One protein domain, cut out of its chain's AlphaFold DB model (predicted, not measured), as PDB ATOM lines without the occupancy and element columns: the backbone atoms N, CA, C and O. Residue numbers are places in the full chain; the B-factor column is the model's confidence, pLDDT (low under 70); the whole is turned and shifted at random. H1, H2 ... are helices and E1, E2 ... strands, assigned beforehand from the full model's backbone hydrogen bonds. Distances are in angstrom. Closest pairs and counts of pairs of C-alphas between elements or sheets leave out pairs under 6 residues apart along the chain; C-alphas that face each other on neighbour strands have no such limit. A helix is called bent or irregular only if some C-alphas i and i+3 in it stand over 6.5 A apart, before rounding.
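Overview. This is residues 302 to 347 and 364 to 527 of the 835 residues of an uncharacterized protein of Alphaproteobacteria bacterium (UniProt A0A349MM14). Two lobes of helices stand end to end along the longest axis, with few contacts between them. In the first, H1, H3, H4 and H5 surround H2, and the hairpin E1 and E2 lies beside H2 and H3; H6 stands between the lobes. In the second, H7 with H8 and H9 with H10 make two successive pairs, and H11 slants over H10 at the far end. The 210 printed residues hold eleven named helices and two strands in the order H1 to H4, E1, E2, H5 to H11; the two-stranded sheet is antiparallel and the class is mostly helix. The whole is compact, with a radius of gyration of the C-alphas of 18.6 A and spans of 56 by 40 by 32 A.

Along the chain. H1, residues 302 to 306, begins at C-alpha 302 (-38.929, -51.993, -32.784). H2 is residues 313 to 325, 18.1 A long, H3 331 to 341 and H4 366 to 380. E1, 383 to 388, and E2, 391 to 396, follow. Then come H5, 399 to 412, 19.4 A, H6, 414 to 426, and H7, 436 to 452, 24.2 A. H8 is 456 to 465, H9 474 to 489, 22.7 A, and H10 493 to 505. H11, 507 to 520, 20.6 A, ends at C-alpha 520 (-48.747, -13.150, -14.246). H4 is irregular, C-alphas 372 and 375 being 8.8 A apart, and so is H11, C-alphas 508 and 511 being 7.2 A apart.

Arrangement. H2 is the hub and touches H1, H3, H4 and H5. Its closest C-alphas to H3 are Val 319 and Val 338, 6.2 A, at a steep tilt of 54 degrees, opposite ways. In the hairpin E1 and E2, N 384 and O 395 are within hydrogen-bond range at 2.8 A. H6 and H7 are near each other. H7 and H9 touch at a shallow tilt of 29 degrees, the same way; their closest C-alphas are Ile 443 and Leu 483, 5.6 A. H8 touches H10 with closest C-alphas Asn 460 and Ser 495, 5.8 A. H10 and H11 touch with closest C-alphas Leu 503 and Tyr 509, 5.1 A. Every O i to N i+4 pair is within hydrogen-bond range in H1, H2, H3, H6, H7, H8, H9 and H10, but 9 of 11 in H4, 9 of 10 in H5 and 8 of 10 in H11.

Size, cuts and confidence. The C-alphas farthest apart, of Thr 310 and Asp 527, are 57.5 A apart. Residues 348 to 363 are not printed; C-alphas 347 and 364 are 6.4 A apart across that cut. Of the links that are printed whole, none is long. The mean pLDDT of the printed part is 78.5, and 45 residues are under 70, among them 411 to 422 and 451 to 459.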
ATOM      1  N   LEU A 302     -38.193 -52.444 -33.962       83.25
ATOM      2  CA  LEU A 302     -38.929 -51.993 -32.784       83.25
ATOM      3  C   LEU A 302     -39.608 -53.166 -32.072       83.25
ATOM      4  O   LEU A 302     -39.423 -53.338 -30.867       83.25
ATOM      5  N   GLN A 303     -40.307 -54.042 -32.803       79.94
ATOM      6  CA  GLN A 303     -40.950 -55.216 -32.199       79.94
ATOM      7  C   GLN A 303     -39.961 -56.195 -31.563       79.94
ATOM      8  O   GLN A 303     -40.303 -56.822 -30.566       79.94
ATOM      9  N   LYS A 304     -38.721 -56.301 -32.051       83.88
ATOM     10  CA  LYS A 304     -37.697 -57.118 -31.379       83.88
ATOM     11  C   LYS A 304     -37.277 -56.566 -30.020       83.88
ATOM     12  O   LYS A 304     -36.866 -57.347 -29.174       83.88
ATOM     13  N   ILE A 305     -37.371 -55.252 -29.820       83.25
ATOM     14  CA  ILE A 305     -36.974 -54.585 -28.575       83.25
ATOM     15  C   ILE A 305     -38.157 -54.505 -27.595       83.25
ATOM     16  O   ILE A 305     -38.040 -54.888 -26.435       83.25
ATOM     17  N   VAL A 306     -39.324 -54.032 -28.049       81.38
ATOM     18  CA  VAL A 306     -40.517 -53.845 -27.193       81.38
ATOM     19  C   VAL A 306     -41.542 -54.977 -27.287       81.38
ATOM     20  O   VAL A 306     -42.608 -54.895 -26.684       81.38
ATOM     21  N   GLY A 307     -41.269 -56.016 -28.066       69.81
ATOM     22  CA  GLY A 307     -42.088 -57.227 -28.181       69.81
ATOM     23  C   GLY A 307     -41.315 -58.501 -27.852       69.81
ATOM     24  O   GLY A 307     -41.834 -59.586 -28.086       69.81
ATOM     25  N   SER A 308     -40.091 -58.384 -27.324       70.62
ATOM     26  CA  SER A 308     -39.302 -59.541 -26.906       70.62
ATOM     27  C   SER A 308     -40.026 -60.321 -25.812       70.62
ATOM     28  O   SER A 308     -40.347 -59.764 -24.770       70.62
ATOM     29  N   GLU A 309     -40.240 -61.616 -26.029       64.31
ATOM     30  CA  GLU A 309     -40.775 -62.535 -25.015       64.31
ATOM     31  C   GLU A 309     -39.721 -62.893 -23.954       64.31
ATOM     32  O   GLU A 309     -40.054 -63.309 -22.846       64.31
ATOM     33  N   THR A 310     -38.432 -62.704 -24.269       65.06
ATOM     34  CA  THR A 310     -37.318 -63.000 -23.356       65.06
ATOM     35  C   THR A 310     -37.034 -61.872 -22.372       65.06
ATOM     36  O   THR A 310     -36.116 -61.995 -21.570       65.06
ATOM     37  N   MET A 311     -37.734 -60.745 -22.470       72.44
ATOM     38  CA  MET A 311     -37.628 -59.614 -21.552       72.44
ATOM     39  C   MET A 311     -39.033 -59.126 -21.227       72.44
ATOM     40  O   MET A 311     -39.947 -59.263 -22.033       72.44
ATOM     41  N   ASN A 312     -39.243 -58.547 -20.048       81.44
ATOM     42  CA  ASN A 312     -40.564 -58.026 -19.724       81.44
ATOM     43  C   ASN A 312     -40.913 -56.838 -20.643       81.44
ATOM     44  O   ASN A 312     -40.317 -55.762 -20.549       81.44
ATOM     45  N   ARG A 313     -41.910 -57.047 -21.510       83.56
ATOM     46  CA  ARG A 313     -42.398 -56.082 -22.502       83.56
ATOM     47  C   ARG A 313     -42.692 -54.703 -21.919       83.56
ATOM     48  O   ARG A 313     -42.320 -53.705 -22.531       83.56
ATOM     49  N   GLU A 314     -43.331 -54.630 -20.755       82.19
ATOM     50  CA  GLU A 314     -43.702 -53.341 -20.164       82.19
ATOM     51  C   GLU A 314     -42.510 -52.599 -19.560       82.19
ATOM     52  O   GLU A 314     -42.444 -51.371 -19.652       82.19
ATOM     53  N   ILE A 315     -41.505 -53.325 -19.055       87.94
ATOM     54  CA  ILE A 315     -40.241 -52.710 -18.630       87.94
ATOM     55  C   ILE A 315     -39.511 -52.136 -19.845       87.94
ATOM     56  O   ILE A 315     -39.170 -50.956 -19.840       87.94
ATOM     57  N   CYS A 316     -39.350 -52.913 -20.922       89.75
ATOM     58  CA  CYS A 316     -38.693 -52.435 -22.143       89.75
ATOM     59  C   CYS A 316     -39.397 -51.209 -22.741       89.75
ATOM     60  O   CYS A 316     -38.740 -50.242 -23.129       89.75
ATOM     61  N   ARG A 317     -40.736 -51.217 -22.789       88.19
ATOM     62  CA  ARG A 317     -41.531 -50.077 -23.272       88.19
ATOM     63  C   ARG A 317     -41.325 -48.833 -22.419       88.19
ATOM     64  O   ARG A 317     -41.109 -47.762 -22.976       88.19
ATOM     65  N   THR A 318     -41.355 -48.975 -21.097       88.81
ATOM     66  CA  THR A 318     -41.164 -47.858 -20.159       88.81
ATOM     67  C   THR A 318     -39.750 -47.287 -20.257       88.81
ATOM     68  O   THR A 318     -39.579 -46.075 -20.359       88.81
ATOM     69  N   VAL A 319     -38.736 -48.154 -20.329       92.00
ATOM     70  CA  VAL A 319     -37.323 -47.780 -20.502       92.00
ATOM     71  C   VAL A 319     -37.102 -47.019 -21.813       92.00
ATOM     72  O   VAL A 319     -36.536 -45.926 -21.801       92.00
ATOM     73  N   CYS A 320     -37.595 -47.551 -22.937       92.50
ATOM     74  CA  CYS A 320     -37.492 -46.880 -24.236       92.50
ATOM     75  C   CYS A 320     -38.260 -45.552 -24.246       92.50
ATOM     76  O   CYS A 320     -37.778 -44.565 -24.795       92.50
ATOM     77  N   TYR A 321     -39.438 -45.502 -23.621       90.00
ATOM     78  CA  TYR A 321     -40.232 -44.280 -23.531       90.00
ATOM     79  C   TYR A 321     -39.498 -43.174 -22.780       90.00
ATOM     80  O   TYR A 321     -39.429 -42.046 -23.269       90.00
ATOM     81  N   ILE A 322     -38.921 -43.500 -21.621       90.81
ATOM     82  CA  ILE A 322     -38.187 -42.521 -20.822       90.81
ATOM     83  C   ILE A 322     -36.970 -42.020 -21.594       90.81
ATOM     84  O   ILE A 322     -36.766 -40.813 -21.672       90.81
ATOM     85  N   ALA A 323     -36.226 -42.914 -22.249       91.12
ATOM     86  CA  ALA A 323     -35.077 -42.526 -23.063       91.12
ATOM     87  C   ALA A 323     -35.450 -41.585 -24.226       91.12
ATOM     88  O   ALA A 323     -34.677 -40.693 -24.562       91.12
ATOM     89  N   VAL A 324     -36.635 -41.751 -24.825       89.75
ATOM     90  CA  VAL A 324     -37.118 -40.872 -25.906       89.75
ATOM     91  C   VAL A 324     -37.631 -39.530 -25.389       89.75
ATOM     92  O   VAL A 324     -37.390 -38.497 -26.016       89.75
ATOM     93  N   GLN A 325     -38.420 -39.537 -24.314       85.56
ATOM     94  CA  GLN A 325     -39.154 -38.349 -23.867       85.56
ATOM     95  C   GLN A 325     -38.395 -37.501 -22.850       85.56
ATOM     96  O   GLN A 325     -38.691 -36.315 -22.694       85.56
ATOM     97  N   PHE A 326     -37.399 -38.079 -22.193       87.38
ATOM     98  CA  PHE A 326     -36.571 -37.409 -21.204       87.38
ATOM     99  C   PHE A 326     -35.105 -37.518 -21.634       87.38
ATOM    100  O   PHE A 326     -34.322 -38.250 -21.022       87.38
ATOM    101  N   PRO A 327     -34.716 -36.840 -22.731       84.75
ATOM    102  CA  PRO A 327     -33.319 -36.791 -23.119       84.75
ATOM    103  C   PRO A 327     -32.488 -36.135 -22.009       84.75
ATOM    104  O   PRO A 327     -32.947 -35.243 -21.301       84.75
ATOM    105  N   ASN A 328     -31.226 -36.542 -21.897       86.62
ATOM    106  CA  ASN A 328     -30.252 -35.949 -20.974       86.62
ATOM    107  C   ASN A 328     -30.514 -36.171 -19.471       86.62
ATOM    108  O   ASN A 328     -29.914 -35.472 -18.659       86.62
ATOM    109  N   LEU A 329     -31.350 -37.141 -19.078       87.44
ATOM    110  CA  LEU A 329     -31.425 -37.539 -17.668       87.44
ATOM    111  C   LEU A 329     -30.105 -38.152 -17.204       87.44
ATOM    112  O   LEU A 329     -29.527 -38.998 -17.898       87.44
ATOM    113  N   SER A 330     -29.667 -37.768 -16.004       87.75
ATOM    114  CA  SER A 330     -28.578 -38.455 -15.315       87.75
ATOM    115  C   SER A 330     -28.955 -39.906 -15.003       87.75
ATOM    116  O   SER A 330     -30.116 -40.310 -15.083       87.75
ATOM    117  N   PHE A 331     -27.957 -40.708 -14.633       85.31
ATOM    118  CA  PHE A 331     -28.155 -42.110 -14.265       85.31
ATOM    119  C   PHE A 331     -29.225 -42.290 -13.178       85.31
ATOM    120  O   PHE A 331     -30.151 -43.084 -13.344       85.31
ATOM    121  N   GLU A 332     -29.104 -41.532 -12.089       86.50
ATOM    122  CA  GLU A 332     -29.979 -41.642 -10.921       86.50
ATOM    123  C   GLU A 332     -31.402 -41.182 -11.254       86.50
ATOM    124  O   GLU A 332     -32.369 -41.865 -10.916       86.50
ATOM    125  N   GLU A 333     -31.536 -40.080 -11.998       87.75
ATOM    126  CA  GLU A 333     -32.834 -39.574 -12.456       87.75
ATOM    127  C   GLU A 333     -33.523 -40.563 -13.398       87.75
ATOM    128  O   GLU A 333     -34.714 -40.831 -13.246       87.75
ATOM    129  N   PHE A 334     -32.781 -41.143 -14.347       90.31
ATOM    130  CA  PHE A 334     -33.312 -42.136 -15.277       90.31
ATOM    131  C   PHE A 334     -33.801 -43.382 -14.533       90.31
ATOM    132  O   PHE A 334     -34.931 -43.822 -14.740       90.31
ATOM    133  N   GLN A 335     -32.980 -43.935 -13.637       89.12
ATOM    134  CA  GLN A 335     -33.334 -45.126 -12.867       89.12
ATOM    135  C   GLN A 335     -34.557 -44.882 -11.977       89.12
ATOM    136  O   GLN A 335     -35.475 -45.707 -11.959       89.12
ATOM    137  N   SER A 336     -34.568 -43.749 -11.271       85.62
ATOM    138  CA  SER A 336     -35.661 -43.354 -10.386       85.62
ATOM    139  C   SER A 336     -36.963 -43.151 -11.159       85.62
ATOM    140  O   SER A 336     -38.013 -43.648 -10.749       85.62
ATOM    141  N   LEU A 337     -36.903 -42.502 -12.327       86.19
ATOM    142  CA  LEU A 337     -38.079 -42.275 -13.160       86.19
ATOM    143  C   LEU A 337     -38.615 -43.578 -13.773       86.19
ATOM    144  O   LEU A 337     -39.827 -43.763 -13.806       86.19
ATOM    145  N   VAL A 338     -37.746 -44.509 -14.199       89.75
ATOM    146  CA  VAL A 338     -38.178 -45.839 -14.677       89.75
ATOM    147  C   VAL A 338     -38.915 -46.579 -13.573       89.75
ATOM    148  O   VAL A 338     -40.052 -46.996 -13.779       89.75
ATOM    149  N   ALA A 339     -38.317 -46.688 -12.385       86.62
ATOM    150  CA  ALA A 339     -38.959 -47.326 -11.238       86.62
ATOM    151  C   ALA A 339     -40.294 -46.645 -10.886       86.62
ATOM    152  O   ALA A 339     -41.292 -47.312 -10.614       86.62
ATOM    153  N   SER A 340     -40.335 -45.314 -10.989       82.50
ATOM    154  CA  SER A 340     -41.520 -44.503 -10.717       82.50
ATOM    155  C   SER A 340     -42.620 -44.618 -11.775       82.50
ATOM    156  O   SER A 340     -43.737 -44.190 -11.498       82.50
ATOM    157  N   LEU A 341     -42.365 -45.178 -12.955       83.12
ATOM    158  CA  LEU A 341     -43.377 -45.339 -14.004       83.12
ATOM    159  C   LEU A 341     -43.811 -46.788 -14.225       83.12
ATOM    160  O   LEU A 341     -44.776 -47.028 -14.953       83.12
ATOM    161  N   LEU A 342     -43.155 -47.744 -13.569       84.44
ATOM    162  CA  LEU A 342     -43.588 -49.134 -13.573       84.44
ATOM    163  C   LEU A 342     -44.781 -49.332 -12.619       84.44
ATOM    164  O   LEU A 342     -44.774 -48.791 -11.511       84.44
ATOM    165  N   PRO A 343     -45.814 -50.090 -13.027       70.56
ATOM    166  CA  PRO A 343     -46.979 -50.346 -12.189       70.56
ATOM    167  C   PRO A 343     -46.611 -51.195 -10.964       70.56
ATOM    168  O   PRO A 343     -45.833 -52.143 -11.070       70.56
ATOM    169  N   ASP A 344     -47.239 -50.910  -9.819       63.44
ATOM    170  CA  ASP A 344     -46.992 -51.603  -8.538       63.44
ATOM    171  C   ASP A 344     -47.576 -53.032  -8.465       63.44
ATOM    172  O   ASP A 344     -47.604 -53.643  -7.400       63.44
ATOM    173  N   GLY A 345     -48.048 -53.586  -9.584       55.19
ATOM    174  CA  GLY A 345     -48.687 -54.903  -9.644       55.19
ATOM    175  C   GLY A 345     -47.715 -56.067  -9.854       55.19
ATOM    176  O   GLY A 345     -46.622 -55.903 -10.402       55.19
ATOM    177  N   ASP A 346     -48.155 -57.263  -9.462       45.72
ATOM    178  CA  ASP A 346     -47.491 -58.518  -9.810       45.72
ATOM    179  C   ASP A 346     -47.478 -58.726 -11.331       45.72
ATOM    180  O   ASP A 346     -48.436 -58.401 -12.041       45.72
ATOM    181  N   ILE A 347     -46.377 -59.278 -11.844       48.88
ATOM    182  CA  ILE A 347     -46.285 -59.710 -13.241       48.88
ATOM    183  C   ILE A 347     -47.320 -60.830 -13.439       48.88
ATOM    184  O   ILE A 347     -47.232 -61.839 -12.735       48.88
ATOM    185  N   LYS A 364     -43.111 -61.078  -8.519       54.38
ATOM    186  CA  LYS A 364     -42.125 -60.010  -8.450       54.38
ATOM    187  C   LYS A 364     -42.737 -58.812  -9.150       54.38
ATOM    188  O   LYS A 364     -42.929 -58.847 -10.358       54.38
ATOM    189  N   SER A 365     -43.021 -57.760  -8.388       72.88
ATOM    190  CA  SER A 365     -43.347 -56.433  -8.922       72.88
ATOM    191  C   SER A 365     -42.386 -56.051 -10.060       72.88
ATOM    192  O   SER A 365     -41.177 -56.310  -9.975       72.88
ATOM    193  N   TYR A 366     -42.914 -55.413 -11.112       77.50
ATOM    194  CA  TYR A 366     -42.131 -54.901 -12.246       77.50
ATOM    195  C   TYR A 366     -40.917 -54.083 -11.789       77.50
ATOM    196  O   TYR A 366     -39.838 -54.191 -12.372       77.50
ATOM    197  N   GLN A 367     -41.068 -53.331 -10.697       81.88
ATOM    198  CA  GLN A 367     -39.998 -52.538 -10.107       81.88
ATOM    199  C   GLN A 367     -38.832 -53.407  -9.609       81.88
ATOM    200  O   GLN A 367     -37.682 -53.144  -9.955       81.88
ATOM    201  N   LYS A 368     -39.107 -54.501  -8.884       81.81
ATOM    202  CA  LYS A 368     -38.062 -55.447  -8.443       81.81
ATOM    203  C   LYS A 368     -37.376 -56.121  -9.630       81.81
ATOM    204  O   LYS A 368     -36.176 -56.380  -9.588       81.81
ATOM    205  N   GLY A 369     -38.132 -56.412 -10.691       83.00
ATOM    206  CA  GLY A 369     -37.592 -56.960 -11.936       83.00
ATOM    207  C   GLY A 369     -36.604 -56.008 -12.614       83.00
ATOM    208  O   GLY A 369     -35.542 -56.454 -13.060       83.00
ATOM    209  N   TRP A 370     -36.933 -54.714 -12.645       89.38
ATOM    210  CA  TRP A 370     -36.054 -53.643 -13.113       89.38
ATOM    211  C   TRP A 370     -34.805 -53.509 -12.238       89.38
ATOM    212  O   TRP A 370     -33.698 -53.587 -12.760       89.38
ATOM    213  N   GLU A 371     -34.962 -53.404 -10.917       86.69
ATOM    214  CA  GLU A 371     -33.848 -53.257  -9.970       86.69
ATOM    215  C   GLU A 371     -32.848 -54.424 -10.047       86.69
ATOM    216  O   GLU A 371     -31.640 -54.208  -9.976       86.69
ATOM    217  N   GLN A 372     -33.331 -55.657 -10.246       87.06
ATOM    218  CA  GLN A 372     -32.480 -56.852 -10.332       87.06
ATOM    219  C   GLN A 372     -31.757 -57.003 -11.680       87.06
ATOM    220  O   GLN A 372     -30.705 -57.633 -11.723       87.06
ATOM    221  N   ASN A 373     -32.307 -56.468 -12.777       88.69
ATOM    222  CA  ASN A 373     -31.822 -56.744 -14.141       88.69
ATOM    223  C   ASN A 373     -31.631 -55.485 -15.002       88.69
ATOM    224  O   ASN A 373     -31.664 -55.563 -16.232       88.69
ATOM    225  N   MET A 374     -31.435 -54.323 -14.381       90.44
ATOM    226  CA  MET A 374     -31.385 -53.020 -15.049       90.44
ATOM    227  C   MET A 374     -30.435 -52.988 -16.257       90.44
ATOM    228  O   MET A 374     -30.838 -52.587 -17.348       90.44
ATOM    229  N   GLU A 375     -29.193 -53.455 -16.102       89.56
ATOM    230  CA  GLU A 375     -28.207 -53.465 -17.195       89.56
ATOM    231  C   GLU A 375     -28.648 -54.326 -18.384       89.56
ATOM    232  O   GLU A 375     -28.393 -53.979 -19.539       89.56
ATOM    233  N   SER A 376     -29.344 -55.432 -18.115       89.62
ATOM    234  CA  SER A 376     -29.880 -56.316 -19.151       89.62
ATOM    235  C   SER A 376     -30.957 -55.603 -19.972       89.62
ATOM    236  O   SER A 376     -30.907 -55.615 -21.202       89.62
ATOM    237  N   TYR A 377     -31.870 -54.889 -19.303       91.38
ATOM    238  CA  TYR A 377     -32.902 -54.088 -19.962       91.38
ATOM    239  C   TYR A 377     -32.320 -52.923 -20.766       91.38
ATOM    240  O   TYR A 377     -32.731 -52.716 -21.905       91.38
ATOM    241  N   ILE A 378     -31.340 -52.196 -20.218       91.81
ATOM    242  CA  ILE A 378     -30.647 -51.099 -20.916       91.81
ATOM    243  C   ILE A 378     -29.992 -51.619 -22.202       91.81
ATOM    244  O   ILE A 378     -30.207 -51.067 -23.282       91.81
ATOM    245  N   ASN A 379     -29.251 -52.726 -22.108       90.31
ATOM    246  CA  ASN A 379     -28.591 -53.330 -23.261       90.31
ATOM    247  C   ASN A 379     -29.590 -53.856 -24.299       90.31
ATOM    248  O   ASN A 379     -29.380 -53.656 -25.497       90.31
ATOM    249  N   HIS A 380     -30.675 -54.495 -23.852       90.94
ATOM    250  CA  HIS A 380     -31.731 -54.998 -24.727       90.94
ATOM    251  C   HIS A 380     -32.455 -53.864 -25.467       90.94
ATOM    252  O   HIS A 380     -32.695 -53.971 -26.668       90.94
ATOM    253  N   CYS A 381     -32.713 -52.747 -24.779       91.19
ATOM    254  CA  CYS A 381     -33.310 -51.536 -25.347       91.19
ATOM    255  C   CYS A 381     -32.368 -50.752 -26.274       91.19
ATOM    256  O   CYS A 381     -32.735 -49.680 -26.745       91.19
ATOM    257  N   GLN A 382     -31.164 -51.273 -26.547       93.06
ATOM    258  CA  GLN A 382     -30.126 -50.602 -27.334       93.06
ATOM    259  C   GLN A 382     -29.786 -49.213 -26.785       93.06
ATOM    260  O   GLN A 382     -29.506 -48.285 -27.541       93.06
ATOM    261  N   LEU A 383     -29.803 -49.074 -25.462       93.00
ATOM    262  CA  LEU A 383     -29.421 -47.854 -24.774       93.00
ATOM    263  C   LEU A 383     -27.964 -47.938 -24.305       93.00
ATOM    264  O   LEU A 383     -27.436 -49.017 -24.024       93.00
ATOM    265  N   GLU A 384     -27.307 -46.789 -24.235       93.06
ATOM    266  CA  GLU A 384     -25.961 -46.629 -23.705       93.06
ATOM    267  C   GLU A 384     -25.811 -45.307 -22.953       93.06
ATOM    268  O   GLU A 384     -26.556 -44.342 -23.146       93.06
ATOM    269  N   TRP A 385     -24.791 -45.259 -22.104       89.56
ATOM    270  CA  TRP A 385     -24.437 -44.048 -21.387       89.56
ATOM    271  C   TRP A 385     -23.575 -43.143 -22.261       89.56
ATOM    272  O   TRP A 385     -22.401 -43.429 -22.502       89.56
ATOM    273  N   LYS A 386     -24.145 -42.023 -22.686       88.00
ATOM    274  CA  LYS A 386     -23.450 -41.000 -23.460       88.00
ATOM    275  C   LYS A 386     -22.872 -39.934 -22.544       88.00
ATOM    276  O   LYS A 386     -23.356 -39.709 -21.437       88.00
ATOM    277  N   HIS A 387     -21.816 -39.288 -23.022       84.44
ATOM    278  CA  HIS A 387     -21.167 -38.181 -22.335       84.44
ATOM    279  C   HIS A 387     -21.265 -36.941 -23.217       84.44
ATOM    280  O   HIS A 387     -20.834 -36.964 -24.368       84.44
ATOM    281  N   SER A 388     -21.833 -35.863 -22.683       82.25
ATOM    282  CA  SER A 388     -21.871 -34.555 -23.339       82.25
ATOM    283  C   SER A 388     -21.656 -33.478 -22.291       82.25
ATOM    284  O   SER A 388     -22.282 -33.512 -21.235       82.25
ATOM    285  N   ASN A 389     -20.749 -32.538 -22.555       76.69
ATOM    286  CA  ASN A 389     -20.461 -31.406 -21.663       76.69
ATOM    287  C   ASN A 389     -20.144 -31.805 -20.205       76.69
ATOM    288  O   ASN A 389     -20.521 -31.109 -19.269       76.69
ATOM    289  N   GLY A 390     -19.471 -32.944 -20.000       75.94
ATOM    290  CA  GLY A 390     -19.142 -33.456 -18.661       75.94
ATOM    291  C   GLY A 390     -20.309 -34.116 -17.916       75.94
ATOM    292  O   GLY A 390     -20.106 -34.625 -16.817       75.94
ATOM    293  N   LEU A 391     -21.503 -34.163 -18.513       77.75
ATOM    294  CA  LEU A 391     -22.669 -34.865 -17.987       77.75
ATOM    295  C   LEU A 391     -22.805 -36.234 -18.655       77.75
ATOM    296  O   LEU A 391     -22.649 -36.374 -19.872       77.75
ATOM    297  N   ARG A 392     -23.104 -37.248 -17.841       84.56
ATOM    298  CA  ARG A 392     -23.392 -38.611 -18.292       84.56
ATOM    299  C   ARG A 392     -24.900 -38.814 -18.316       84.56
ATOM    300  O   ARG A 392     -25.545 -38.660 -17.283       84.56
ATOM    301  N   PHE A 393     -25.437 -39.184 -19.471       88.31
ATOM    302  CA  PHE A 393     -26.873 -39.356 -19.667       88.31
ATOM    303  C   PHE A 393     -27.200 -40.612 -20.469       88.31
ATOM    304  O   PHE A 393     -26.336 -41.175 -21.145       88.31
ATOM    305  N   MET A 394     -28.448 -41.064 -20.380       91.75
ATOM    306  CA  MET A 394     -28.923 -42.214 -21.146       91.75
ATOM    307  C   MET A 394     -29.342 -41.808 -22.564       91.75
ATOM    308  O   MET A 394     -30.097 -40.853 -22.733       91.75
ATOM    309  N   GLY A 395     -28.911 -42.556 -23.581       90.94
ATOM    310  CA  GLY A 395     -29.378 -42.374 -24.957       90.94
ATOM    311  C   GLY A 395     -29.313 -43.658 -25.780       90.94
ATOM    312  O   GLY A 395     -28.683 -44.632 -25.383       90.94
ATOM    313  N   PHE A 396     -29.954 -43.668 -26.948       91.94
ATOM    314  CA  PHE A 396     -29.895 -44.811 -27.864       91.94
ATOM    315  C   PHE A 396     -28.516 -44.943 -28.511       91.94
ATOM    316  O   PHE A 396     -27.929 -43.940 -28.918       91.94
ATOM    317  N   LYS A 397     -28.020 -46.176 -28.652       90.50
ATOM    318  CA  LYS A 397     -26.770 -46.496 -29.367       90.50
ATOM    319  C   LYS A 397     -26.800 -45.984 -30.806       90.50
ATOM    320  O   LYS A 397     -25.805 -45.465 -31.302       90.50
ATOM    321  N   GLU A 398     -27.960 -46.066 -31.450       89.00
ATOM    322  CA  GLU A 398     -28.182 -45.569 -32.807       89.00
ATOM    323  C   GLU A 398     -29.168 -44.390 -32.784       89.00
ATOM    324  O   GLU A 398     -30.172 -44.415 -32.073       89.00
ATOM    325  N   SER A 399     -28.872 -43.321 -33.524       82.62
ATOM    326  CA  SER A 399     -29.673 -42.085 -33.509       82.62
ATOM    327  C   SER A 399     -31.005 -42.203 -34.256       82.62
ATOM    328  O   SER A 399     -31.953 -41.486 -33.953       82.62
ATOM    329  N   ASP A 400     -31.078 -43.088 -35.248       87.00
ATOM    330  CA  ASP A 400     -32.300 -43.415 -35.990       87.00
ATOM    331  C   ASP A 400     -33.330 -44.123 -35.097       87.00
ATOM    332  O   ASP A 400     -34.511 -43.784 -35.158       87.00
ATOM    333  N   LEU A 401     -32.886 -45.013 -34.198       86.94
ATOM    334  CA  LEU A 401     -33.756 -45.699 -33.232       86.94
ATOM    335  C   LEU A 401     -34.524 -44.723 -32.334       86.94
ATOM    336  O   LEU A 401     -35.695 -44.958 -32.047       86.94
ATOM    337  N   GLU A 402     -33.908 -43.615 -31.915       87.44
ATOM    338  CA  GLU A 402     -34.601 -42.595 -31.118       87.44
ATOM    339  C   GLU A 402     -35.785 -41.991 -31.891       87.44
ATOM    340  O   GLU A 402     -36.876 -41.828 -31.339       87.44
ATOM    341  N   LEU A 403     -35.591 -41.686 -33.179       86.00
ATOM    342  CA  LEU A 403     -36.638 -41.146 -34.048       86.00
ATOM    343  C   LEU A 403     -37.726 -42.186 -34.335       86.00
ATOM    344  O   LEU A 403     -38.910 -41.847 -34.288       86.00
ATOM    345  N   GLU A 404     -37.341 -43.441 -34.578       87.38
ATOM    346  CA  GLU A 404     -38.270 -44.557 -34.773       87.38
ATOM    347  C   GLU A 404     -39.139 -44.776 -33.523       87.38
ATOM    348  O   GLU A 404     -40.366 -44.804 -33.624       87.38
ATOM    349  N   PHE A 405     -38.544 -44.835 -32.325       88.19
ATOM    350  CA  PHE A 405     -39.309 -44.964 -31.083       88.19
ATOM    351  C   PHE A 405     -40.160 -43.729 -30.783       88.19
ATOM    352  O   PHE A 405     -41.278 -43.866 -30.285       88.19
ATOM    353  N   ARG A 406     -39.683 -42.520 -31.104       84.50
ATOM    354  CA  ARG A 406     -40.493 -41.300 -30.978       84.50
ATOM    355  C   ARG A 406     -41.737 -41.366 -31.854       84.50
ATOM    356  O   ARG A 406     -42.816 -41.012 -31.379       84.50
ATOM    357  N   HIS A 407     -41.603 -41.846 -33.089       81.62
ATOM    358  CA  HIS A 407     -42.735 -42.084 -33.981       81.62
ATOM    359  C   HIS A 407     -43.672 -43.156 -33.416       81.62
ATOM    360  O   HIS A 407     -44.862 -42.895 -33.249       81.62
ATOM    361  N   TYR A 408     -43.122 -44.309 -33.031       83.12
ATOM    362  CA  TYR A 408     -43.872 -45.442 -32.495       83.12
ATOM    363  C   TYR A 408     -44.684 -45.083 -31.253       83.12
ATOM    364  O   TYR A 408     -45.867 -45.403 -31.162       83.12
ATOM    365  N   PHE A 409     -44.086 -44.376 -30.294       80.44
ATOM    366  CA  PHE A 409     -44.836 -43.941 -29.129       80.44
ATOM    367  C   PHE A 409     -45.909 -42.941 -29.544       80.44
ATOM    368  O   PHE A 409     -47.079 -43.197 -29.292       80.44
ATOM    369  N   ASN A 410     -45.556 -41.847 -30.222       72.06
ATOM    370  CA  ASN A 410     -46.510 -40.772 -30.501       72.06
ATOM    371  C   ASN A 410     -47.681 -41.184 -31.405       72.06
ATOM    372  O   ASN A 410     -48.783 -40.674 -31.194       72.06
ATOM    373  N   ASN A 411     -47.463 -42.097 -32.353       67.12
ATOM    374  CA  ASN A 411     -48.449 -42.447 -33.377       67.12
ATOM    375  C   ASN A 411     -49.037 -43.850 -33.193       67.12
ATOM    376  O   ASN A 411     -50.248 -44.017 -33.336       67.12
ATOM    377  N   ASP A 412     -48.221 -44.837 -32.814       60.69
ATOM    378  CA  ASP A 412     -48.630 -46.248 -32.845       60.69
ATOM    379  C   ASP A 412     -49.054 -46.788 -31.472       60.69
ATOM    380  O   ASP A 412     -49.723 -47.820 -31.397       60.69
ATOM    381  N   GLN A 413     -48.690 -46.117 -30.371       67.12
ATOM    382  CA  GLN A 413     -49.031 -46.531 -28.999       67.12
ATOM    383  C   GLN A 413     -49.649 -45.412 -28.131       67.12
ATOM    384  O   GLN A 413     -49.206 -45.183 -26.997       67.12
ATOM    385  N   PRO A 414     -50.727 -44.743 -28.577       57.84
ATOM    386  CA  PRO A 414     -51.362 -43.663 -27.814       57.84
ATOM    387  C   PRO A 414     -51.927 -44.113 -26.454       57.84
ATOM    388  O   PRO A 414     -51.949 -43.324 -25.512       57.84
ATOM    389  N   VAL A 415     -52.346 -45.379 -26.319       54.38
ATOM    390  CA  VAL A 415     -52.887 -45.933 -25.061       54.38
ATOM    391  C   VAL A 415     -51.797 -46.097 -24.005       54.38
ATOM    392  O   VAL A 415     -51.984 -45.704 -22.858       54.38
ATOM    393  N   PHE A 416     -50.639 -46.631 -24.395       63.38
ATOM    394  CA  PHE A 416     -49.499 -46.794 -23.493       63.38
ATOM    395  C   PHE A 416     -49.052 -45.442 -22.927       63.38
ATOM    396  O   PHE A 416     -48.862 -45.290 -21.725       63.38
ATOM    397  N   LEU A 417     -48.988 -44.432 -23.795       62.06
ATOM    398  CA  LEU A 417     -48.730 -43.056 -23.397       62.06
ATOM    399  C   LEU A 417     -49.775 -42.545 -22.416       62.06
ATOM    400  O   LEU A 417     -49.415 -42.038 -21.363       62.06
ATOM    401  N   HIS A 418     -51.060 -42.691 -22.737       64.06
ATOM    402  CA  HIS A 418     -52.135 -42.248 -21.857       64.06
ATOM    403  C   HIS A 418     -52.033 -42.879 -20.460       64.06
ATOM    404  O   HIS A 418     -52.149 -42.169 -19.463       64.06
ATOM    405  N   ASN A 419     -51.730 -44.178 -20.383       64.94
ATOM    406  CA  ASN A 419     -51.532 -44.887 -19.120       64.94
ATOM    407  C   ASN A 419     -50.314 -44.362 -18.354       64.94
ATOM    408  O   ASN A 419     -50.414 -44.093 -17.161       64.94
ATOM    409  N   LEU A 420     -49.188 -44.135 -19.032       67.38
ATOM    410  CA  LEU A 420     -48.010 -43.530 -18.409       67.38
ATOM    411  C   LEU A 420     -48.288 -42.118 -17.891       67.38
ATOM    412  O   LEU A 420     -47.868 -41.778 -16.792       67.38
ATOM    413  N   PHE A 421     -49.038 -41.306 -18.632       66.56
ATOM    414  CA  PHE A 421     -49.488 -39.997 -18.158       66.56
ATOM    415  C   PHE A 421     -50.408 -40.102 -16.947       66.56
ATOM    416  O   PHE A 421     -50.280 -39.313 -16.011       66.56
ATOM    417  N   ALA A 422     -51.315 -41.079 -16.940       67.38
ATOM    418  CA  ALA A 422     -52.148 -41.347 -15.781       67.38
ATOM    419  C   ALA A 422     -51.289 -41.718 -14.561       67.38
ATOM    420  O   ALA A 422     -51.574 -41.214 -13.478       67.38
ATOM    421  N   ILE A 423     -50.214 -42.497 -14.740       70.81
ATOM    422  CA  ILE A 423     -49.257 -42.851 -13.680       70.81
ATOM    423  C   ILE A 423     -48.459 -41.623 -13.216       70.81
ATOM    424  O   ILE A 423     -48.423 -41.355 -12.018       70.81
ATOM    425  N   ILE A 424     -47.892 -40.827 -14.135       71.38
ATOM    426  CA  ILE A 424     -47.192 -39.557 -13.838       71.38
ATOM    427  C   ILE A 424     -48.074 -38.653 -12.971       71.38
ATOM    428  O   ILE A 424     -47.614 -38.079 -11.982       71.38
ATOM    429  N   ARG A 425     -49.354 -38.550 -13.338       68.19
ATOM    430  CA  ARG A 425     -50.366 -37.750 -12.650       68.19
ATOM    431  C   ARG A 425     -50.717 -38.321 -11.279       68.19
ATOM    432  O   ARG A 425     -50.681 -37.589 -10.296       68.19
ATOM    433  N   GLN A 426     -51.017 -39.618 -11.196       69.75
ATOM    434  CA  GLN A 426     -51.325 -40.308  -9.937       69.75
ATOM    435  C   GLN A 426     -50.173 -40.191  -8.936       69.75
ATOM    436  O   GLN A 426     -50.406 -39.929  -7.759       69.75
ATOM    437  N   ARG A 427     -48.933 -40.320  -9.415       72.38
ATOM    438  CA  ARG A 427     -47.712 -40.202  -8.610       72.38
ATOM    439  C   ARG A 427     -47.245 -38.758  -8.417       72.38
ATOM    440  O   ARG A 427     -46.241 -38.536  -7.753       72.38
ATOM    441  N   ARG A 428     -47.973 -37.778  -8.970       71.06
ATOM    442  CA  ARG A 428     -47.682 -36.338  -8.876       71.06
ATOM    443  C   ARG A 428     -46.230 -35.991  -9.225       71.06
ATOM    444  O   ARG A 428     -45.663 -35.075  -8.639       71.06
ATOM    445  N   LEU A 429     -45.644 -36.672 -10.211       73.00
ATOM    446  CA  LEU A 429     -44.220 -36.522 -10.546       73.00
ATOM    447  C   LEU A 429     -43.859 -35.113 -11.039       73.00
ATOM    448  O   LEU A 429     -42.727 -34.680 -10.874       73.00
ATOM    449  N   LEU A 430     -44.822 -34.357 -11.585       69.75
ATOM    450  CA  LEU A 430     -44.626 -32.937 -11.920       69.75
ATOM    451  C   LEU A 430     -44.264 -32.095 -10.680       69.75
ATOM    452  O   LEU A 430     -43.569 -31.084 -10.777       69.75
ATOM    453  N   LEU A 431     -44.758 -32.522  -9.518       67.19
ATOM    454  CA  LEU A 431     -44.596 -31.867  -8.227       67.19
ATOM    455  C   LEU A 431     -43.496 -32.532  -7.380       67.19
ATOM    456  O   LEU A 431     -43.265 -32.088  -6.259       67.19
ATOM    457  N   ASP A 432     -42.824 -33.572  -7.891       69.56
ATOM    458  CA  ASP A 432     -41.705 -34.205  -7.196       69.56
ATOM    459  C   ASP A 432     -40.458 -33.304  -7.248       69.56
ATOM    460  O   ASP A 432     -40.064 -32.770  -8.288       69.56
ATOM    461  N   PHE A 433     -39.842 -33.105  -6.087       57.69
ATOM    462  CA  PHE A 433     -38.743 -32.169  -5.857       57.69
ATOM    463  C   PHE A 433     -37.366 -32.757  -6.176       57.69
ATOM    464  O   PHE A 433     -36.361 -32.062  -6.037       57.69
ATOM    465  N   SER A 434     -37.308 -34.026  -6.581       68.06
ATOM    466  CA  SER A 434     -36.055 -34.758  -6.761       68.06
ATOM    467  C   SER A 434     -35.212 -34.269  -7.949       68.06
ATOM    468  O   SER A 434     -33.987 -34.329  -7.878       68.06
ATOM    469  N   SER A 435     -35.829 -33.738  -9.017       76.50
ATOM    470  CA  SER A 435     -35.112 -33.269 -10.215       76.50
ATOM    471  C   SER A 435     -35.816 -32.110 -10.930       76.50
ATOM    472  O   SER A 435     -37.019 -32.152 -11.193       76.50
ATOM    473  N   GLU A 436     -35.063 -31.056 -11.257       79.06
ATOM    474  CA  GLU A 436     -35.518 -29.950 -12.117       79.06
ATOM    475  C   GLU A 436     -35.612 -30.385 -13.582       79.06
ATOM    476  O   GLU A 436     -36.621 -30.130 -14.236       79.06
ATOM    477  N   THR A 437     -34.639 -31.171 -14.046       81.94
ATOM    478  CA  THR A 437     -34.606 -31.739 -15.396       81.94
ATOM    479  C   THR A 437     -35.856 -32.564 -15.689       81.94
ATOM    480  O   THR A 437     -36.474 -32.400 -16.740       81.94
ATOM    481  N   VAL A 438     -36.270 -33.446 -14.773       80.88
ATOM    482  CA  VAL A 438     -37.478 -34.267 -14.955       80.88
ATOM    483  C   VAL A 438     -38.721 -33.385 -15.042       80.88
ATOM    484  O   VAL A 438     -39.559 -33.598 -15.918       80.88
ATOM    485  N   ALA A 439     -38.827 -32.369 -14.184       79.25
ATOM    486  CA  ALA A 439     -39.968 -31.465 -14.180       79.25
ATOM    487  C   ALA A 439     -40.081 -30.648 -15.474       79.25
ATOM    488  O   ALA A 439     -41.172 -30.573 -16.034       79.25
ATOM    489  N   ASP A 440     -38.977 -30.110 -15.995       81.81
ATOM    490  CA  ASP A 440     -38.968 -29.385 -17.272       81.81
ATOM    491  C   ASP A 440     -39.420 -30.276 -18.435       81.81
ATOM    492  O   ASP A 440     -40.239 -29.875 -19.270       81.81
ATOM    493  N   HIS A 441     -38.947 -31.525 -18.467       82.25
ATOM    494  CA  HIS A 441     -39.403 -32.495 -19.458       82.25
ATOM    495  C   HIS A 441     -40.887 -32.811 -19.298       82.25
ATOM    496  O   HIS A 441     -41.597 -32.857 -20.299       82.25
ATOM    497  N   LEU A 442     -41.384 -32.971 -18.069       80.62
ATOM    498  CA  LEU A 442     -42.809 -33.167 -17.817       80.62
ATOM    499  C   LEU A 442     -43.634 -31.966 -18.285       80.62
ATOM    500  O   LEU A 442     -44.617 -32.174 -18.987       80.62
ATOM    501  N   ILE A 443     -43.232 -30.729 -17.985       81.31
ATOM    502  CA  ILE A 443     -43.918 -29.516 -18.461       81.31
ATOM    503  C   ILE A 443     -43.996 -29.514 -19.993       81.31
ATOM    504  O   ILE A 443     -45.087 -29.363 -20.550       81.31
ATOM    505  N   ARG A 444     -42.871 -29.771 -20.675       83.56
ATOM    506  CA  ARG A 444     -42.807 -29.889 -22.141       83.56
ATOM    507  C   ARG A 444     -43.783 -30.945 -22.664       83.56
ATOM    508  O   ARG A 444     -44.536 -30.692 -23.601       83.56
ATOM    509  N   ILE A 445     -43.773 -32.120 -22.046       78.38
ATOM    510  CA  ILE A 445     -44.592 -33.281 -22.397       78.38
ATOM    511  C   ILE A 445     -46.094 -32.985 -22.177       78.38
ATOM    512  O   ILE A 445     -46.913 -33.280 -23.052       78.38
ATOM    513  N   TYR A 446     -46.467 -32.344 -21.063       76.44
ATOM    514  CA  TYR A 446     -47.834 -31.879 -20.789       76.44
ATOM    515  C   TYR A 446     -48.284 -30.846 -21.819       76.44
ATOM    516  O   TYR A 446     -49.369 -30.977 -22.379       76.44
ATOM    517  N   ARG A 447     -47.441 -29.857 -22.125       79.19
ATOM    518  CA  ARG A 447     -47.713 -28.854 -23.158       79.19
ATOM    519  C   ARG A 447     -47.951 -29.496 -24.518       79.19
ATOM    520  O   ARG A 447     -48.941 -29.178 -25.165       79.19
ATOM    521  N   GLU A 448     -47.074 -30.400 -24.949       76.81
ATOM    522  CA  GLU A 448     -47.199 -31.097 -26.234       76.81
ATOM    523  C   GLU A 448     -48.491 -31.914 -26.310       76.81
ATOM    524  O   GLU A 448     -49.188 -31.870 -27.323       76.81
ATOM    525  N   ARG A 449     -48.873 -32.601 -25.225       73.12
ATOM    526  CA  ARG A 449     -50.143 -33.338 -25.184       73.12
ATOM    527  C   ARG A 449     -51.354 -32.445 -25.184       73.12
ATOM    528  O   ARG A 449     -52.315 -32.756 -25.882       73.12
ATOM    529  N   ILE A 450     -51.330 -31.379 -24.394       71.06
ATOM    530  CA  ILE A 450     -52.439 -30.440 -24.332       71.06
ATOM    531  C   ILE A 450     -52.609 -29.776 -25.702       71.06
ATOM    532  O   ILE A 450     -53.723 -29.728 -26.208       71.06
ATOM    533  N   ALA A 451     -51.517 -29.371 -26.358       69.31
ATOM    534  CA  ALA A 451     -51.553 -28.821 -27.712       69.31
ATOM    535  C   ALA A 451     -52.054 -29.836 -28.757       69.31
ATOM    536  O   ALA A 451     -52.755 -29.459 -29.693       69.31
ATOM    537  N   ALA A 452     -51.728 -31.122 -28.598       67.38
ATOM    538  CA  ALA A 452     -52.225 -32.190 -29.467       67.38
ATOM    539  C   ALA A 452     -53.691 -32.582 -29.184       67.38
ATOM    540  O   ALA A 452     -54.316 -33.256 -30.003       67.38
ATOM    541  N   THR A 453     -54.250 -32.184 -28.036       62.84
ATOM    542  CA  THR A 453     -55.587 -32.587 -27.587       62.84
ATOM    543  C   THR A 453     -56.590 -31.457 -27.804       62.84
ATOM    544  O   THR A 453     -56.577 -30.456 -27.099       62.84
ATOM    545  N   ALA A 454     -57.542 -31.642 -28.722       56.50
ATOM    546  CA  ALA A 454     -58.620 -30.670 -28.949       56.50
ATOM    547  C   ALA A 454     -59.727 -30.697 -27.865       56.50
ATOM    548  O   ALA A 454     -60.603 -29.833 -27.836       56.50
ATOM    549  N   ALA A 455     -59.717 -31.692 -26.971       66.31
ATOM    550  CA  ALA A 455     -60.729 -31.871 -25.933       66.31
ATOM    551  C   ALA A 455     -60.434 -31.011 -24.690       66.31
ATOM    552  O   ALA A 455     -59.856 -31.486 -23.712       66.31
ATOM    553  N   ILE A 456     -60.896 -29.756 -24.710       66.19
ATOM    554  CA  ILE A 456     -60.789 -28.805 -23.586       66.19
ATOM    555  C   ILE A 456     -61.202 -29.422 -22.230       66.19
ATOM    556  O   ILE A 456     -60.462 -29.229 -21.268       66.19
ATOM    557  N   PRO A 457     -62.293 -30.212 -22.099       69.75
ATOM    558  CA  PRO A 457     -62.657 -30.815 -20.812       69.75
ATOM    559  C   PRO A 457     -61.597 -31.772 -20.248       69.75
ATOM    560  O   PRO A 457     -61.371 -31.801 -19.041       69.75
ATOM    561  N   VAL A 458     -60.913 -32.525 -21.115       68.06
ATOM    562  CA  VAL A 458     -59.848 -33.457 -20.714       68.06
ATOM    563  C   VAL A 458     -58.624 -32.680 -20.237       68.06
ATOM    564  O   VAL A 458     -58.080 -32.978 -19.177       68.06
ATOM    565  N   VAL A 459     -58.241 -31.638 -20.979       69.00
ATOM    566  CA  VAL A 459     -57.158 -30.717 -20.604       69.00
ATOM    567  C   VAL A 459     -57.441 -30.067 -19.254       69.00
ATOM    568  O   VAL A 459     -56.571 -30.018 -18.389       69.00
ATOM    569  N   ASN A 460     -58.669 -29.603 -19.052       76.19
ATOM    570  CA  ASN A 460     -59.092 -28.968 -17.815       76.19
ATOM    571  C   ASN A 460     -58.987 -29.923 -16.623       76.19
ATOM    572  O   ASN A 460     -58.448 -29.539 -15.587       76.19
ATOM    573  N   GLN A 461     -59.430 -31.173 -16.784       74.69
ATOM    574  CA  GLN A 461     -59.267 -32.191 -15.749       74.69
ATOM    575  C   GLN A 461     -57.787 -32.453 -15.455       74.69
ATOM    576  O   GLN A 461     -57.392 -32.507 -14.295       74.69
ATOM    577  N   TRP A 462     -56.944 -32.543 -16.488       75.88
ATOM    578  CA  TRP A 462     -55.504 -32.734 -16.300       75.88
ATOM    579  C   TRP A 462     -54.856 -31.592 -15.527       75.88
ATOM    580  O   TRP A 462     -54.017 -31.853 -14.670       75.88
ATOM    581  N   LEU A 463     -55.249 -30.346 -15.804       75.69
ATOM    582  CA  LEU A 463     -54.750 -29.174 -15.089       75.69
ATOM    583  C   LEU A 463     -55.174 -29.167 -13.622       75.69
ATOM    584  O   LEU A 463     -54.374 -28.783 -12.773       75.69
ATOM    585  N   ILE A 464     -56.393 -29.622 -13.324       78.94
ATOM    586  CA  ILE A 464     -56.877 -29.791 -11.949       78.94
ATOM    587  C   ILE A 464     -56.066 -30.867 -11.219       78.94
ATOM    588  O   ILE A 464     -55.650 -30.665 -10.082       78.94
ATOM    589  N   ASP A 465     -55.803 -31.997 -11.872       72.12
ATOM    590  CA  ASP A 465     -55.137 -33.135 -11.234       72.12
ATOM    591  C   ASP A 465     -53.667 -32.864 -10.875       72.12
ATOM    592  O   ASP A 465     -53.115 -33.520  -9.990       72.12
ATOM    593  N   VAL A 466     -53.027 -31.906 -11.553       73.06
ATOM    594  CA  VAL A 466     -51.651 -31.474 -11.265       73.06
ATOM    595  C   VAL A 466     -51.578 -30.253 -10.348       73.06
ATOM    596  O   VAL A 466     -50.491 -29.704 -10.158       73.06
ATOM    597  N   LEU A 467     -52.707 -29.812  -9.777       74.50
ATOM    598  CA  LEU A 467     -52.707 -28.676  -8.865       74.50
ATOM    599  C   LEU A 467     -51.837 -28.954  -7.634       74.50
ATOM    600  O   LEU A 467     -52.014 -29.983  -6.969       74.50
ATOM    601  N   PRO A 468     -50.922 -28.031  -7.283       70.31
ATOM    602  CA  PRO A 468     -50.180 -28.150  -6.044       70.31
ATOM    603  C   PRO A 468     -51.116 -28.063  -4.843       70.31
ATOM    604  O   PRO A 468     -52.110 -27.333  -4.850       70.31
ATOM    605  N   THR A 469     -50.769 -28.762  -3.768       67.62
ATOM    606  CA  THR A 469     -51.436 -28.556  -2.478       67.62
ATOM    607  C   THR A 469     -51.047 -27.197  -1.896       67.62
ATOM    608  O   THR A 469     -49.992 -26.648  -2.213       67.62
ATOM    609  N   ARG A 470     -51.869 -26.657  -0.990       57.66
ATOM    610  CA  ARG A 470     -51.592 -25.378  -0.312       57.66
ATOM    611  C   ARG A 470     -50.233 -25.352   0.407       57.66
ATOM    612  O   ARG A 470     -49.601 -24.303   0.450       57.66
ATOM    613  N   ASP A 471     -49.779 -26.505   0.895       59.31
ATOM    614  CA  ASP A 471     -48.501 -26.669   1.606       59.31
ATOM    615  C   ASP A 471     -47.309 -26.931   0.668       59.31
ATOM    616  O   ASP A 471     -46.194 -27.194   1.115       59.31
ATOM    617  N   SER A 472     -47.527 -26.877  -0.648       65.69
ATOM    618  CA  SER A 472     -46.459 -27.047  -1.631       65.69
ATOM    619  C   SER A 472     -45.458 -25.890  -1.540       65.69
ATOM    620  O   SER A 472     -45.839 -24.718  -1.506       65.69
ATOM    621  N   GLY A 473     -44.160 -26.210  -1.505       62.59
ATOM    622  CA  GLY A 473     -43.086 -25.214  -1.442       62.59
ATOM    623  C   GLY A 473     -43.034 -24.295  -2.672       62.59
ATOM    624  O   GLY A 473     -43.542 -24.633  -3.741       62.59
ATOM    625  N   GLN A 474     -42.370 -23.134  -2.551       69.56
ATOM    626  CA  GLN A 474     -42.254 -22.125  -3.626       69.56
ATOM    627  C   GLN A 474     -41.743 -22.684  -4.967       69.56
ATOM    628  O   GLN A 474     -42.115 -22.184  -6.026       69.56
ATOM    629  N   GLN A 475     -40.916 -23.732  -4.944       69.44
ATOM    630  CA  GLN A 475     -40.393 -24.370  -6.154       69.44
ATOM    631  C   GLN A 475     -41.484 -25.073  -6.975       69.44
ATOM    632  O   GLN A 475     -41.510 -24.921  -8.196       69.44
ATOM    633  N   ILE A 476     -42.423 -25.779  -6.329       70.00
ATOM    634  CA  ILE A 476     -43.570 -26.376  -7.033       70.00
ATOM    635  C   ILE A 476     -44.407 -25.275  -7.683       70.00
ATOM    636  O   ILE A 476     -44.823 -25.406  -8.835       70.00
ATOM    637  N   TRP A 477     -44.621 -24.175  -6.959       71.81
ATOM    638  CA  TRP A 477     -45.352 -23.028  -7.486       71.81
ATOM    639  C   TRP A 477     -44.694 -22.466  -8.738       71.81
ATOM    640  O   TRP A 477     -45.382 -22.270  -9.735       71.81
ATOM    641  N   GLY A 478     -43.371 -22.292  -8.723       74.56
ATOM    642  CA  GLY A 478     -42.606 -21.862  -9.894       74.56
ATOM    643  C   GLY A 478     -42.843 -22.747 -11.122       74.56
ATOM    644  O   GLY A 478     -43.090 -22.225 -12.208       74.56
ATOM    645  N   ARG A 479     -42.862 -24.073 -10.943       75.56
ATOM    646  CA  ARG A 479     -43.070 -25.054 -12.024       75.56
ATOM    647  C   ARG A 479     -44.495 -25.067 -12.560       75.56
ATOM    648  O   ARG A 479     -44.708 -25.054 -13.770       75.56
ATOM    649  N   PHE A 480     -45.488 -25.041 -11.677       77.25
ATOM    650  CA  PHE A 480     -46.887 -24.942 -12.091       77.25
ATOM    651  C   PHE A 480     -47.143 -23.637 -12.861       77.25
ATOM    652  O   PHE A 480     -47.800 -23.614 -13.900       77.25
ATOM    653  N   ASN A 481     -46.529 -22.552 -12.404       76.31
ATOM    654  CA  ASN A 481     -46.576 -21.254 -13.055       76.31
ATOM    655  C   ASN A 481     -45.884 -21.250 -14.429       76.31
ATOM    656  O   ASN A 481     -46.388 -20.633 -15.370       76.31
ATOM    657  N   GLN A 482     -44.771 -21.972 -14.576       81.69
ATOM    658  CA  GLN A 482     -44.130 -22.211 -15.869       81.69
ATOM    659  C   GLN A 482     -45.049 -22.995 -16.813       81.69
ATOM    660  O   GLN A 482     -45.232 -22.565 -17.951       81.69
ATOM    661  N   LEU A 483     -45.712 -24.054 -16.333       81.75
ATOM    662  CA  LEU A 483     -46.704 -24.793 -17.116       81.75
ATOM    663  C   LEU A 483     -47.826 -23.869 -17.611       81.75
ATOM    664  O   LEU A 483     -48.104 -23.827 -18.808       81.75
ATOM    665  N   LEU A 484     -48.437 -23.073 -16.730       78.44
ATOM    666  CA  LEU A 484     -49.500 -22.143 -17.125       78.44
ATOM    667  C   LEU A 484     -49.022 -21.084 -18.121       78.44
ATOM    668  O   LEU A 484     -49.741 -20.761 -19.071       78.44
ATOM    669  N   LYS A 485     -47.800 -20.571 -17.948       78.88
ATOM    670  CA  LYS A 485     -47.184 -19.633 -18.890       78.88
ATOM    671  C   LYS A 485     -47.028 -20.260 -20.275       78.88
ATOM    672  O   LYS A 485     -47.389 -19.618 -21.260       78.88
ATOM    673  N   GLU A 486     -46.519 -21.487 -20.354       78.94
ATOM    674  CA  GLU A 486     -46.356 -22.202 -21.622       78.94
ATOM    675  C   GLU A 486     -47.710 -22.482 -22.288       78.94
ATOM    676  O   GLU A 486     -47.877 -22.230 -23.479       78.94
ATOM    677  N   LEU A 487     -48.725 -22.893 -21.527       77.00
ATOM    678  CA  LEU A 487     -50.066 -23.134 -22.071       77.00
ATOM    679  C   LEU A 487     -50.716 -21.860 -22.617       77.00
ATOM    680  O   LEU A 487     -51.322 -21.875 -23.690       77.00
ATOM    681  N   ASN A 488     -50.536 -20.731 -21.932       73.00
ATOM    682  CA  ASN A 488     -51.080 -19.447 -22.370       73.00
ATOM    683  C   ASN A 488     -50.434 -18.944 -23.682       73.00
ATOM    684  O   ASN A 488     -51.058 -18.218 -24.462       73.00
ATOM    685  N   GLN A 489     -49.193 -19.349 -23.974       75.50
ATOM    686  CA  GLN A 489     -48.530 -19.039 -25.246       75.50
ATOM    687  C   GLN A 489     -49.129 -19.817 -26.429       75.50
ATOM    688  O   GLN A 489     -49.140 -19.298 -27.541       75.50
ATOM    689  N   HIS A 490     -49.712 -20.995 -26.193       70.19
ATOM    690  CA  HIS A 490     -50.250 -21.887 -27.230       70.19
ATOM    691  C   HIS A 490     -51.759 -21.729 -27.502       70.19
ATOM    692  O   HIS A 490     -52.410 -22.674 -27.937       70.19
ATOM    693  N   HIS A 491     -52.328 -20.539 -27.282       67.31
ATOM    694  CA  HIS A 491     -53.751 -20.229 -27.530       67.31
ATOM    695  C   HIS A 491     -54.766 -21.052 -26.708       67.31
ATOM    696  O   HIS A 491     -55.934 -21.140 -27.074       67.31
ATOM    697  N   LEU A 492     -54.365 -21.597 -25.558       71.69
ATOM    698  CA  LEU A 492     -55.246 -22.360 -24.659       71.69
ATOM    699  C   LEU A 492     -55.943 -21.466 -23.623       71.69
ATOM    700  O   LEU A 492     -56.134 -21.849 -22.468       71.69
ATOM    701  N   GLU A 493     -56.324 -20.257 -24.035       76.25
ATOM    702  CA  GLU A 493     -56.903 -19.225 -23.165       76.25
ATOM    703  C   GLU A 493     -58.175 -19.722 -22.471       76.25
ATOM    704  O   GLU A 493     -58.374 -19.446 -21.294       76.25
ATOM    705  N   SER A 494     -58.978 -20.552 -23.144       79.06
ATOM    706  CA  SER A 494     -60.176 -21.174 -22.570       79.06
ATOM    707  C   SER A 494     -59.876 -22.152 -21.430       79.06
ATOM    708  O   SER A 494     -60.639 -22.218 -20.469       79.06
ATOM    709  N   SER A 495     -58.783 -22.915 -21.516       79.69
ATOM    710  CA  SER A 495     -58.389 -23.859 -20.463       79.69
ATOM    711  C   SER A 495     -57.747 -23.147 -19.281       79.69
ATOM    712  O   SER A 495     -58.006 -23.507 -18.135       79.69
ATOM    713  N   VAL A 496     -56.964 -22.098 -19.549       81.00
ATOM    714  CA  VAL A 496     -56.433 -21.225 -18.498       81.00
ATOM    715  C   VAL A 496     -57.579 -20.499 -17.791       81.00
ATOM    716  O   VAL A 496     -57.639 -20.544 -16.569       81.00
ATOM    717  N   ASP A 497     -58.529 -19.907 -18.522       83.25
ATOM    718  CA  ASP A 497     -59.711 -19.256 -17.939       83.25
ATOM    719  C   ASP A 497     -60.525 -20.241 -17.095       83.25
ATOM    720  O   ASP A 497     -60.834 -19.953 -15.941       83.25
ATOM    721  N   TYR A 498     -60.797 -21.443 -17.619       85.94
ATOM    722  CA  TYR A 498     -61.485 -22.489 -16.863       85.94
ATOM    723  C   TYR A 498     -60.760 -22.825 -15.560       85.94
ATOM    724  O   TYR A 498     -61.393 -22.884 -14.505       85.94
ATOM    725  N   LEU A 499     -59.440 -23.018 -15.613       84.56
ATOM    726  CA  LEU A 499     -58.653 -23.332 -14.431       84.56
ATOM    727  C   LEU A 499     -58.704 -22.193 -13.416       84.56
ATOM    728  O   LEU A 499     -58.928 -22.444 -12.240       84.56
ATOM    729  N   LEU A 500     -58.571 -20.941 -13.851       87.19
ATOM    730  CA  LEU A 500     -58.670 -19.791 -12.955       87.19
ATOM    731  C   LEU A 500     -60.064 -19.688 -12.311       87.19
ATOM    732  O   LEU A 500     -60.152 -19.413 -11.113       87.19
ATOM    733  N   ARG A 501     -61.145 -19.998 -13.046       88.69
ATOM    734  CA  ARG A 501     -62.508 -20.095 -12.477       88.69
ATOM    735  C   ARG A 501     -62.642 -21.244 -11.489       88.69
ATOM    736  O   ARG A 501     -63.387 -21.129 -10.521       88.69
ATOM    737  N   TYR A 502     -61.979 -22.364 -11.745       86.88
ATOM    738  CA  TYR A 502     -61.962 -23.489 -10.820       86.88
ATOM    739  C   TYR A 502     -61.239 -23.096  -9.523       86.88
ATOM    740  O   TYR A 502     -61.799 -23.224  -8.436       86.88
ATOM    741  N   LEU A 503     -60.050 -22.498  -9.636       85.81
ATOM    742  CA  LEU A 503     -59.265 -22.024  -8.495       85.81
ATOM    743  C   LEU A 503     -59.973 -20.925  -7.687       85.81
ATOM    744  O   LEU A 503     -59.759 -20.835  -6.480       85.81
ATOM    745  N   SER A 504     -60.803 -20.084  -8.320       87.12
ATOM    746  CA  SER A 504     -61.552 -19.038  -7.608       87.12
ATOM    747  C   SER A 504     -62.702 -19.595  -6.770       87.12
ATOM    748  O   SER A 504     -63.014 -19.042  -5.714       87.12
ATOM    749  N   LYS A 505     -63.319 -20.694  -7.217       86.69
ATOM    750  CA  LYS A 505     -64.462 -21.331  -6.546       86.69
ATOM    751  C   LYS A 505     -64.046 -22.252  -5.408       86.69
ATOM    752  O   LYS A 505     -64.749 -22.342  -4.406       86.69
ATOM    753  N   GLU A 506     -62.911 -22.919  -5.550       85.81
ATOM    754  CA  GLU A 506     -62.442 -23.899  -4.580       85.81
ATOM    755  C   GLU A 506     -61.609 -23.231  -3.478       85.81
ATOM    756  O   GLU A 506     -60.462 -22.834  -3.690       85.81
ATOM    757  N   ALA A 507     -62.165 -23.138  -2.265       81.12
ATOM    758  CA  ALA A 507     -61.531 -22.479  -1.117       81.12
ATOM    759  C   ALA A 507     -60.069 -22.907  -0.832       81.12
ATOM    760  O   ALA A 507     -59.249 -22.030  -0.537       81.12
ATOM    761  N   PRO A 508     -59.673 -24.196  -0.952       80.69
ATOM    762  CA  PRO A 508     -58.277 -24.609  -0.764       80.69
ATOM    763  C   PRO A 508     -57.303 -23.975  -1.766       80.69
ATOM    764  O   PRO A 508     -56.105 -23.879  -1.491       80.69
ATOM    765  N   TYR A 509     -57.814 -23.541  -2.917       82.50
ATOM    766  CA  TYR A 509     -57.035 -23.127  -4.074       82.50
ATOM    767  C   TYR A 509     -57.067 -21.616  -4.339       82.50
ATOM    768  O   TYR A 509     -56.296 -21.112  -5.151       82.50
ATOM    769  N   GLN A 510     -57.861 -20.839  -3.609       84.69
ATOM    770  CA  GLN A 510     -57.923 -19.384  -3.797       84.69
ATOM    771  C   GLN A 510     -56.586 -18.674  -3.512       84.69
ATOM    772  O   GLN A 510     -56.240 -17.697  -4.177       84.69
ATOM    773  N   GLY A 511     -55.781 -19.192  -2.575       82.31
ATOM    774  CA  GLY A 511     -54.417 -18.696  -2.348       82.31
ATOM    775  C   GLY A 511     -53.491 -18.912  -3.552       82.31
ATOM    776  O   GLY A 511     -52.638 -18.072  -3.839       82.31
ATOM    777  N   ILE A 512     -53.714 -19.997  -4.302       79.25
ATOM    778  CA  ILE A 512     -53.000 -20.313  -5.546       79.25
ATOM    779  C   ILE A 512     -53.307 -19.259  -6.595       79.25
ATOM    780  O   ILE A 512     -52.402 -18.670  -7.188       79.25
ATOM    781  N   LEU A 513     -54.601 -19.006  -6.793       86.31
ATOM    782  CA  LEU A 513     -55.078 -18.017  -7.740       86.31
ATOM    783  C   LEU A 513     -54.478 -16.639  -7.434       86.31
ATOM    784  O   LEU A 513     -53.956 -15.987  -8.334       86.31
ATOM    785  N   LEU A 514     -54.463 -16.227  -6.164       87.12
ATOM    786  CA  LEU A 514     -53.867 -14.958  -5.751       87.12
ATOM    787  C   LEU A 514     -52.379 -14.854  -6.121       87.12
ATOM    788  O   LEU A 514     -51.945 -13.824  -6.642       87.12
ATOM    789  N   HIS A 515     -51.598 -15.906  -5.863       83.12
ATOM    790  CA  HIS A 515     -50.178 -15.938  -6.213       83.12
ATOM    791  C   HIS A 515     -49.970 -15.857  -7.732       83.12
ATOM    792  O   HIS A 515     -49.157 -15.062  -8.208       83.12
ATOM    793  N   TYR A 516     -50.765 -16.609  -8.494       82.31
ATOM    794  CA  TYR A 516     -50.730 -16.589  -9.951       82.31
ATOM    795  C   TYR A 516     -51.055 -15.200 -10.522       82.31
ATOM    796  O   TYR A 516     -50.313 -14.695 -11.364       82.31
ATOM    797  N   ILE A 517     -52.103 -14.529 -10.029       88.19
ATOM    798  CA  ILE A 517     -52.453 -13.170 -10.475       88.19
ATOM    799  C   ILE A 517     -51.328 -12.184 -10.140       88.19
ATOM    800  O   ILE A 517     -50.974 -11.361 -10.981       88.19
ATOM    801  N   LYS A 518     -50.729 -12.265  -8.943       85.06
ATOM    802  CA  LYS A 518     -49.609 -11.388  -8.555       85.06
ATOM    803  C   LYS A 518     -48.394 -11.559  -9.480       85.06
ATOM    804  O   LYS A 518     -47.723 -10.575  -9.769       85.06
ATOM    805  N   GLN A 519     -48.119 -12.775  -9.957       82.44
ATOM    806  CA  GLN A 519     -46.964 -13.053 -10.816       82.44
ATOM    807  C   GLN A 519     -47.233 -12.804 -12.312       82.44
ATOM    808  O   GLN A 519     -46.365 -12.284 -13.013       82.44
ATOM    809  N   PHE A 520     -48.422 -13.155 -12.810       79.06
ATOM    810  CA  PHE A 520     -48.747 -13.150 -14.246       79.06
ATOM    811  C   PHE A 520     -49.805 -12.132 -14.652       79.06
ATOM    812  O   PHE A 520     -50.086 -11.997 -15.842       79.06
ATOM    813  N   GLY A 521     -50.356 -11.376 -13.706       75.88
ATOM    814  CA  GLY A 521     -51.378 -10.366 -13.965       75.88
ATOM    815  C   GLY A 521     -50.929  -9.230 -14.888       75.88
ATOM    816  O   GLY A 521     -51.762  -8.490 -15.393       75.88
ATOM    817  N   HIS A 522     -49.627  -9.102 -15.155       76.94
ATOM    818  CA  HIS A 522     -49.085  -8.168 -16.147       76.94
ATOM    819  C   HIS A 522     -49.171  -8.680 -17.597       76.94
ATOM    820  O   HIS A 522     -48.888  -7.927 -18.529       76.94
ATOM    821  N   SER A 523     -49.530  -9.950 -17.814       75.06
ATOM    822  CA  SER A 523     -49.732 -10.508 -19.152       75.06
ATOM    823  C   SER A 523     -50.986  -9.917 -19.794       75.06
ATOM    824  O   SER A 523     -52.054  -9.935 -19.191       75.06
ATOM    825  N   ALA A 524     -50.895  -9.487 -21.058       65.69
ATOM    826  CA  ALA A 524     -52.037  -8.963 -21.814       65.69
ATOM    827  C   ALA A 524     -53.216  -9.952 -21.926       65.69
ATOM    828  O   ALA A 524     -54.333  -9.542 -22.224       65.69
ATOM    829  N   LYS A 525     -52.963 -11.243 -21.686       73.94
ATOM    830  CA  LYS A 525     -53.951 -12.323 -21.774       73.94
ATOM    831  C   LYS A 525     -54.717 -12.586 -20.476       73.94
ATOM    832  O   LYS A 525     -55.681 -13.339 -20.494       73.94
ATOM    833  N   ILE A 526     -54.275 -12.033 -19.345       79.88
ATOM    834  CA  ILE A 526     -54.913 -12.251 -18.041       79.88
ATOM    835  C   ILE A 526     -55.394 -10.905 -17.528       79.88
ATOM    836  O   ILE A 526     -54.592 -10.046 -17.171       79.88
ATOM    837  N   ASP A 527     -56.711 -10.731 -17.443       86.56
ATOM    838  CA  ASP A 527     -57.273  -9.516 -16.866       86.56
ATOM    839  C   ASP A 527     -57.213  -9.581 -15.332       86.56
ATOM    840  O   ASP A 527     -58.161  -9.994 -14.663       86.56
TER     841      ASP A 527